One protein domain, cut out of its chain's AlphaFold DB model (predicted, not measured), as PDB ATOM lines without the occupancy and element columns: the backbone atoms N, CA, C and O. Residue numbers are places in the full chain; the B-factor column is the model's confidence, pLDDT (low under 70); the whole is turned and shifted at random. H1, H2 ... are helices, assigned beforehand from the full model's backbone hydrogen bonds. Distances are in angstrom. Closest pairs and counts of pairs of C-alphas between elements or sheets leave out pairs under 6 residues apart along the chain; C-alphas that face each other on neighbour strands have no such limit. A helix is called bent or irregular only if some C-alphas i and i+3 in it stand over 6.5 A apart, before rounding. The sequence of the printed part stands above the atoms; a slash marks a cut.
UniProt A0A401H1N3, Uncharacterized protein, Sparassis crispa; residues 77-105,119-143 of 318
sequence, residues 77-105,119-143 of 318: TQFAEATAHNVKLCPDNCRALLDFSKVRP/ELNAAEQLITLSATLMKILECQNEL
ATOM      1  N   THR A  77     280.650 273.335 225.587       86.94
ATOM      2  CA  THR A  77     281.336 272.257 226.312       86.94
ATOM      3  C   THR A  77     282.835 272.532 226.449       86.94
ATOM      4  O   THR A  77     283.393 272.325 227.526       86.94
ATOM      5  N   GLN A  78     283.471 273.110 225.422       87.31
ATOM      6  CA  GLN A  78     284.885 273.507 225.469       87.31
ATOM      7  C   GLN A  78     285.109 274.651 226.463       87.31
ATOM      8  O   GLN A  78     286.100 274.667 227.198       87.31
ATOM      9  N   PHE A  79     284.170 275.601 226.520       85.94
ATOM     10  CA  PHE A  79     284.215 276.685 227.500       85.94
ATOM     11  C   PHE A  79     284.040 276.164 228.934       85.94
ATOM     12  O   PHE A  79     284.779 276.572 229.837       85.94
ATOM     13  N   ALA A  80     283.107 275.234 229.150       86.56
ATOM     14  CA  ALA A  80     282.904 274.586 230.442       86.56
ATOM     15  C   ALA A  80     284.141 273.793 230.891       86.56
ATOM     16  O   ALA A  80     284.545 273.917 232.045       86.56
ATOM     17  N   GLU A  81     284.795 273.055 229.990       91.50
ATOM     18  CA  GLU A  81     286.026 272.315 230.288       91.50
ATOM     19  C   GLU A  81     287.183 273.250 230.677       91.50
ATOM     20  O   GLU A  81     287.828 273.061 231.712       91.50
ATOM     21  N   ALA A  82     287.402 274.319 229.902       90.81
ATOM     22  CA  ALA A  82     288.422 275.321 230.206       90.81
ATOM     23  C   ALA A  82     288.160 276.018 231.552       90.81
ATOM     24  O   ALA A  82     289.085 276.258 232.331       90.81
ATOM     25  N   THR A  83     286.893 276.318 231.847       88.44
ATOM     26  CA  THR A  83     286.479 276.940 233.111       88.44
ATOM     27  C   THR A  83     286.667 275.986 234.287       88.44
ATOM     28  O   THR A  83     287.231 276.385 235.307       88.44
ATOM     29  N   ALA A  84     286.286 274.714 234.140       89.06
ATOM     30  CA  ALA A  84     286.495 273.691 235.159       89.06
ATOM     31  C   ALA A  84     287.981 273.520 235.503       89.06
ATOM     32  O   ALA A  84     288.345 273.463 236.681       89.06
ATOM     33  N   HIS A  85     288.847 273.517 234.485       90.88
ATOM     34  CA  HIS A  85     290.294 273.454 234.666       90.88
ATOM     35  C   HIS A  85     290.847 274.708 235.361       90.88
ATOM     36  O   HIS A  85     291.625 274.598 236.309       90.88
ATOM     37  N   ASN A  86     290.416 275.905 234.946       89.62
ATOM     38  CA  ASN A  86     290.850 277.164 235.562       89.62
ATOM     39  C   ASN A  86     290.472 277.253 237.049       89.62
ATOM     40  O   ASN A  86     291.260 277.744 237.857       89.62
ATOM     41  N   VAL A  87     289.288 276.752 237.416       87.62
ATOM     42  CA  VAL A  87     288.778 276.752 238.798       87.62
ATOM     43  C   VAL A  87     289.285 275.546 239.611       87.62
ATOM     44  O   VAL A  87     289.154 275.524 240.836       87.62
ATOM     45  N   LYS A  88     289.944 274.573 238.962       92.94
ATOM     46  CA  LYS A  88     290.458 273.334 239.571       92.94
ATOM     47  C   LYS A  88     289.351 272.533 240.271       92.94
ATOM     48  O   LYS A  88     289.473 272.209 241.456       92.94
ATOM     49  N   LEU A  89     288.258 272.275 239.555       87.81
ATOM     50  CA  LEU A  89     287.174 271.407 240.029       87.81
ATOM     51  C   LEU A  89     287.623 269.941 240.099       87.81
ATOM     52  O   LEU A  89     288.501 269.510 239.346       87.81
ATOM     53  N   CYS A  90     287.020 269.165 241.001       89.56
ATOM     54  CA  CYS A  90     287.242 267.724 241.048       89.56
ATOM     55  C   CYS A  90     286.616 267.028 239.816       89.56
ATOM     56  O   CYS A  90     285.686 267.566 239.208       89.56
ATOM     57  N   PRO A  91     287.075 265.820 239.430       92.69
ATOM     58  CA  PRO A  91     286.612 265.149 238.208       92.69
ATOM     59  C   PRO A  91     285.092 264.946 238.120       92.69
ATOM     60  O   PRO A  91     284.526 265.030 237.029       92.69
ATOM     61  N   ASP A  92     284.425 264.709 239.251       84.69
ATOM     62  CA  ASP A  92     282.974 264.500 239.289       84.69
ATOM     63  C   ASP A  92     282.205 265.806 239.051       84.69
ATOM     64  O   ASP A  92     281.251 265.829 238.272       84.69
ATOM     65  N   ASN A  93     282.678 266.922 239.612       84.25
ATOM     66  CA  ASN A  93     282.098 268.244 239.372       84.25
ATOM     67  C   ASN A  93     282.425 268.779 237.973       84.25
ATOM     68  O   ASN A  93     281.588 269.445 237.365       84.25
ATOM     69  N   CYS A  94     283.583 268.425 237.408       89.62
ATOM     70  CA  CYS A  94     283.879 268.671 235.995       89.62
ATOM     71  C   CYS A  94     282.828 268.013 235.085       89.62
ATOM     72  O   CYS A  94     282.306 268.666 234.184       89.62
ATOM     73  N   ARG A  95     282.473 266.741 235.333       87.88
ATOM     74  CA  ARG A  95     281.420 266.044 234.568       87.88
ATOM     75  C   ARG A  95     280.054 266.700 234.750       87.88
ATOM     76  O   ARG A  95     279.374 266.936 233.757       87.88
ATOM     77  N   ALA A  96     279.687 267.057 235.980       81.62
ATOM     78  CA  ALA A  96     278.425 267.738 236.264       81.62
ATOM     79  C   ALA A  96     278.320 269.103 235.558       81.62
ATOM     80  O   ALA A  96     277.267 269.436 235.016       81.62
ATOM     81  N   LEU A  97     279.411 269.878 235.510       87.25
ATOM     82  CA  LEU A  97     279.462 271.151 234.788       87.25
ATOM     83  C   LEU A  97     279.362 270.954 233.268       87.25
ATOM     84  O   LEU A  97     278.667 271.711 232.590       87.25
ATOM     85  N   LEU A  98     280.020 269.923 232.731       86.94
ATOM     86  CA  LEU A  98     279.906 269.558 231.320       86.94
ATOM     87  C   LEU A  98     278.479 269.135 230.969       86.94
ATOM     88  O   LEU A  98     277.952 269.572 229.949       86.94
ATOM     89  N   ASP A  99     277.824 268.343 231.811       83.12
ATOM     90  CA  ASP A  99     276.431 267.957 231.592       83.12
ATOM     91  C   ASP A  99     275.492 269.162 231.703       83.12
ATOM     92  O   ASP A  99     274.621 269.329 230.852       83.12
ATOM     93  N   PHE A 100     275.738 270.078 232.643       81.12
ATOM     94  CA  PHE A 100     275.023 271.351 232.730       81.12
ATOM     95  C   PHE A 100     275.181 272.199 231.457       81.12
ATOM     96  O   PHE A 100     274.198 272.740 230.960       81.12
ATOM     97  N   SER A 101     276.383 272.259 230.873       84.25
ATOM     98  CA  SER A 101     276.627 272.996 229.620       84.25
ATOM     99  C   SER A 101     275.875 272.419 228.410       84.25
ATOM    100  O   SER A 101     275.559 273.152 227.473       84.25
ATOM    101  N   LYS A 102     275.545 271.117 228.437       82.38
ATOM    102  CA  LYS A 102     274.738 270.446 227.401       82.38
ATOM    103  C   LYS A 102     273.243 270.696 227.579       82.38
ATOM    104  O   LYS A 102     272.500 270.661 226.596       82.38
ATOM    105  N   VAL A 103     272.789 270.948 228.809       75.19
ATOM    106  CA  VAL A 103     271.400 271.314 229.114       75.19
ATOM    107  C   VAL A 103     271.187 272.768 228.695       75.19
ATOM    108  O   VAL A 103     271.151 273.695 229.500       75.19
ATOM    109  N   ARG A 104     271.063 272.983 227.383       62.41
ATOM    110  CA  ARG A 104     270.669 274.275 226.821       62.41
ATOM    111  C   ARG A 104     269.295 274.632 227.405       62.41
ATOM    112  O   ARG A 104     268.395 273.792 227.318       62.41
ATOM    113  N   PRO A 105     269.082 275.832 227.973       60.25
ATOM    114  CA  PRO A 105     267.763 276.242 228.432       60.25
ATOM    115  C   PRO A 105     266.860 276.412 227.207       60.25
ATOM    116  O   PRO A 105     266.789 277.478 226.608       60.25
ATOM    117  N   GLU A 119     273.521 286.477 223.646       58.84
ATOM    118  CA  GLU A 119     273.096 285.202 224.245       58.84
ATOM    119  C   GLU A 119     274.272 284.297 224.633       58.84
ATOM    120  O   GLU A 119     274.216 283.645 225.678       58.84
ATOM    121  N   LEU A 120     275.365 284.294 223.853       58.88
ATOM    122  CA  LEU A 120     276.559 283.506 224.194       58.88
ATOM    123  C   LEU A 120     277.172 283.960 225.525       58.88
ATOM    124  O   LEU A 120     277.526 283.130 226.356       58.88
ATOM    125  N   ASN A 121     277.199 285.270 225.776       71.31
ATOM    126  CA  ASN A 121     277.730 285.827 227.019       71.31
ATOM    127  C   ASN A 121     276.895 285.402 228.247       71.31
ATOM    128  O   ASN A 121     277.443 285.136 229.312       71.31
ATOM    129  N   ALA A 122     275.569 285.278 228.112       75.38
ATOM    130  CA  ALA A 122     274.708 284.844 229.214       75.38
ATOM    131  C   ALA A 122     274.939 283.368 229.589       75.38
ATOM    132  O   ALA A 122     274.979 283.025 230.773       75.38
ATOM    133  N   ALA A 123     275.133 282.498 228.594       74.88
ATOM    134  CA  ALA A 123     275.447 281.090 228.823       74.88
ATOM    135  C   ALA A 123     276.838 280.909 229.457       74.88
ATOM    136  O   ALA A 123     276.978 280.167 230.430       74.88
ATOM    137  N   GLU A 124     277.846 281.639 228.975       75.25
ATOM    138  CA  GLU A 124     279.200 281.643 229.548       75.25
ATOM    139  C   GLU A 124     279.205 282.136 231.006       75.25
ATOM    140  O   GLU A 124     279.842 281.528 231.874       75.25
ATOM    141  N   GLN A 125     278.445 283.195 231.310       76.06
ATOM    142  CA  GLN A 125     278.271 283.696 232.678       76.06
ATOM    143  C   GLN A 125     277.618 282.654 233.589       76.06
ATOM    144  O   GLN A 125     278.065 282.467 234.722       76.06
ATOM    145  N   LEU A 126     276.602 281.941 233.099       85.88
ATOM    146  CA  LEU A 126     275.908 280.911 233.869       85.88
ATOM    147  C   LEU A 126     276.807 279.700 234.154       85.88
ATOM    148  O   LEU A 126     276.824 279.201 235.280       85.88
ATOM    149  N   ILE A 127     277.591 279.257 233.167       82.44
ATOM    150  CA  ILE A 127     278.580 278.181 233.335       82.44
ATOM    151  C   ILE A 127     279.652 278.605 234.345       82.44
ATOM    152  O   ILE A 127     279.977 277.841 235.253       82.44
ATOM    153  N   THR A 128     280.152 279.838 234.242       78.19
ATOM    154  CA  THR A 128     281.149 280.373 235.180       78.19
ATOM    155  C   THR A 128     280.593 280.430 236.600       78.19
ATOM    156  O   THR A 128     281.243 279.970 237.538       78.19
ATOM    157  N   LEU A 129     279.363 280.922 236.767       85.50
ATOM    158  CA  LEU A 129     278.695 280.972 238.063       85.50
ATOM    159  C   LEU A 129     278.519 279.565 238.651       85.50
ATOM    160  O   LEU A 129     278.884 279.337 239.804       85.50
ATOM    161  N   SER A 130     278.032 278.614 237.852       86.62
ATOM    162  CA  SER A 130     277.857 277.218 238.265       86.62
ATOM    163  C   SER A 130     279.180 276.588 238.716       86.62
ATOM    164  O   SER A 130     279.253 276.023 239.807       86.62
ATOM    165  N   ALA A 131     280.262 276.789 237.955       83.75
ATOM    166  CA  ALA A 131     281.597 276.313 238.311       83.75
ATOM    167  C   ALA A 131     282.095 276.911 239.638       83.75
ATOM    168  O   ALA A 131     282.604 276.190 240.496       83.75
ATOM    169  N   THR A 132     281.919 278.222 239.842       81.88
ATOM    170  CA  THR A 132     282.312 278.874 241.104       81.88
ATOM    171  C   THR A 132     281.493 278.379 242.293       81.88
ATOM    172  O   THR A 132     282.054 278.162 243.364       81.88
ATOM    173  N   LEU A 133     280.193 278.132 242.111       91.50
ATOM    174  CA  LEU A 133     279.318 277.608 243.156       91.50
ATOM    175  C   LEU A 133     279.686 276.165 243.519       91.50
ATOM    176  O   LEU A 133     279.803 275.858 244.703       91.50
ATOM    177  N   MET A 134     279.962 275.308 242.530       89.44
ATOM    178  CA  MET A 134     280.485 273.960 242.777       89.44
ATOM    179  C   MET A 134     281.807 274.011 243.544       89.44
ATOM    180  O   MET A 134     281.983 273.253 244.494       89.44
ATOM    181  N   LYS A 135     282.706 274.947 243.209       84.81
ATOM    182  CA  LYS A 135     283.969 275.099 243.937       84.81
ATOM    183  C   LYS A 135     283.770 275.559 245.378       84.81
ATOM    184  O   LYS A 135     284.444 275.060 246.272       84.81
ATOM    185  N   ILE A 136     282.836 276.477 245.620       86.44
ATOM    186  CA  ILE A 136     282.467 276.897 246.977       86.44
ATOM    187  C   ILE A 136     281.912 275.711 247.769       86.44
ATOM    188  O   ILE A 136     282.278 275.555 248.927       86.44
ATOM    189  N   LEU A 137     281.086 274.858 247.155       87.31
ATOM    190  CA  LEU A 137     280.556 273.655 247.801       87.31
ATOM    191  C   LEU A 137     281.641 272.604 248.075       87.31
ATOM    192  O   LEU A 137     281.622 272.002 249.141       87.31
ATOM    193  N   GLU A 138     282.603 272.403 247.168       84.00
ATOM    194  CA  GLU A 138     283.793 271.575 247.437       84.00
ATOM    195  C   GLU A 138     284.548 272.106 248.653       84.00
ATOM    196  O   GLU A 138     284.756 271.368 249.610       84.00
ATOM    197  N   CYS A 139     284.873 273.403 248.658       82.25
ATOM    198  CA  CYS A 139     285.528 274.049 249.788       82.25
ATOM    199  C   CYS A 139     284.685 273.936 251.063       82.25
ATOM    200  O   CYS A 139     285.242 273.747 252.132       82.25
ATOM    201  N   GLN A 140     283.356 274.027 250.979       81.69
ATOM    202  CA  GLN A 140     282.457 273.883 252.124       81.69
ATOM    203  C   GLN A 140     282.397 272.441 252.645       81.69
ATOM    204  O   GLN A 140     282.260 272.245 253.844       81.69
ATOM    205  N   ASN A 141     282.507 271.439 251.773       73.00
ATOM    206  CA  ASN A 141     282.561 270.032 252.168       73.00
ATOM    207  C   ASN A 141     283.943 269.647 252.723       73.00
ATOM    208  O   ASN A 141     284.032 268.823 253.630       73.00
ATOM    209  N   GLU A 142     285.016 270.247 252.200       72.31
ATOM    210  CA  GLU A 142     286.379 270.141 252.741       72.31
ATOM    211  C   GLU A 142     286.536 270.906 254.057       72.31
ATOM    212  O   GLU A 142     287.270 270.473 254.949       72.31
ATOM    213  N   LEU A 143     285.794 272.004 254.214       65.94
ATOM    214  CA  LEU A 143     285.476 272.603 255.499       65.94
ATOM    215  C   LEU A 143     284.540 271.641 256.238       65.94
ATOM    216  O   LEU A 143     283.363 271.924 256.457       65.94
TER     217      LEU A 143
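What this domain is: This is residues 77 to 105 and 119 to 143 of the 318 residues of an uncharacterized protein of Sparassis crispa (UniProt A0A401H1N3). A helical hairpin, H1 and H2, packs on one side of the inner stretch of a long helix, H3, and together they make a small three-helix bundle that runs up and down, each helix running against the one before it in the chain. The centres of the three helices make a triangle, and H3, the longest helix with 24 residues against 11 in H1 and 12 in H2, makes the longest axis. The printed part has 54 residues with three named helices, in the order H1, H2, H3, and no named strand; the class is all helix. The whole is compact, with a radius of gyration of the C-alphas of 10.7 A, yet elongated in outline, with spans of 36 by 19 by 17 A.

Where its parts are: The longest helix is H3, residues 119 to 142, 34.9 A from first to last C-alpha; it begins with C-alpha 119 at (273.096, 285.202, 224.245) and ends with C-alpha 142 at (286.379, 270.141, 252.741). H1 holds residues 77 to 87 and is 15.2 A long, beginning with C-alpha 77 at (281.336, 272.257, 226.312). H2 holds residues 91 to 102 and is 16.9 A long. No helix is bent or irregular.

How they stand to each other: H3 touches H2 with residues 127 to 134 alone; the closest C-alphas are those of Leu 97 and Ala 131, 6.6 A apart. These two helices run opposite ways at a shallow tilt of 24 degrees. H3 touches H1 with residues 124 to 135 alone, and the closest C-alphas are those of Ala 80 and Ile 127, 6.3 A apart. H1 and H3 run the same way at a steep tilt of 39 degrees. H1 and H2 form a helical hairpin and touch, with the C-alphas of Ala 84 and Cys 94 closest at 5.7 A. They run opposite ways at a tilt of 36 degrees, only just steep. In H1, H2 and H3 every O i to N i+4 pair is within hydrogen-bond range.

The domain as a whole: The two C-alphas farthest apart are those of Glu 119 and Leu 143, at 35.9 A. The link from H1 to H2 is tight, with 3 residues. The link from H2 to H3 runs across the cut: residues 106 to 118 are not printed, and C-alphas 105 and 119 are 11.2 A apart. The mean pLDDT of the printed part is 82.3, and the model's confidence is under 70 at residues 104 to 105, 119 to 120 and 143.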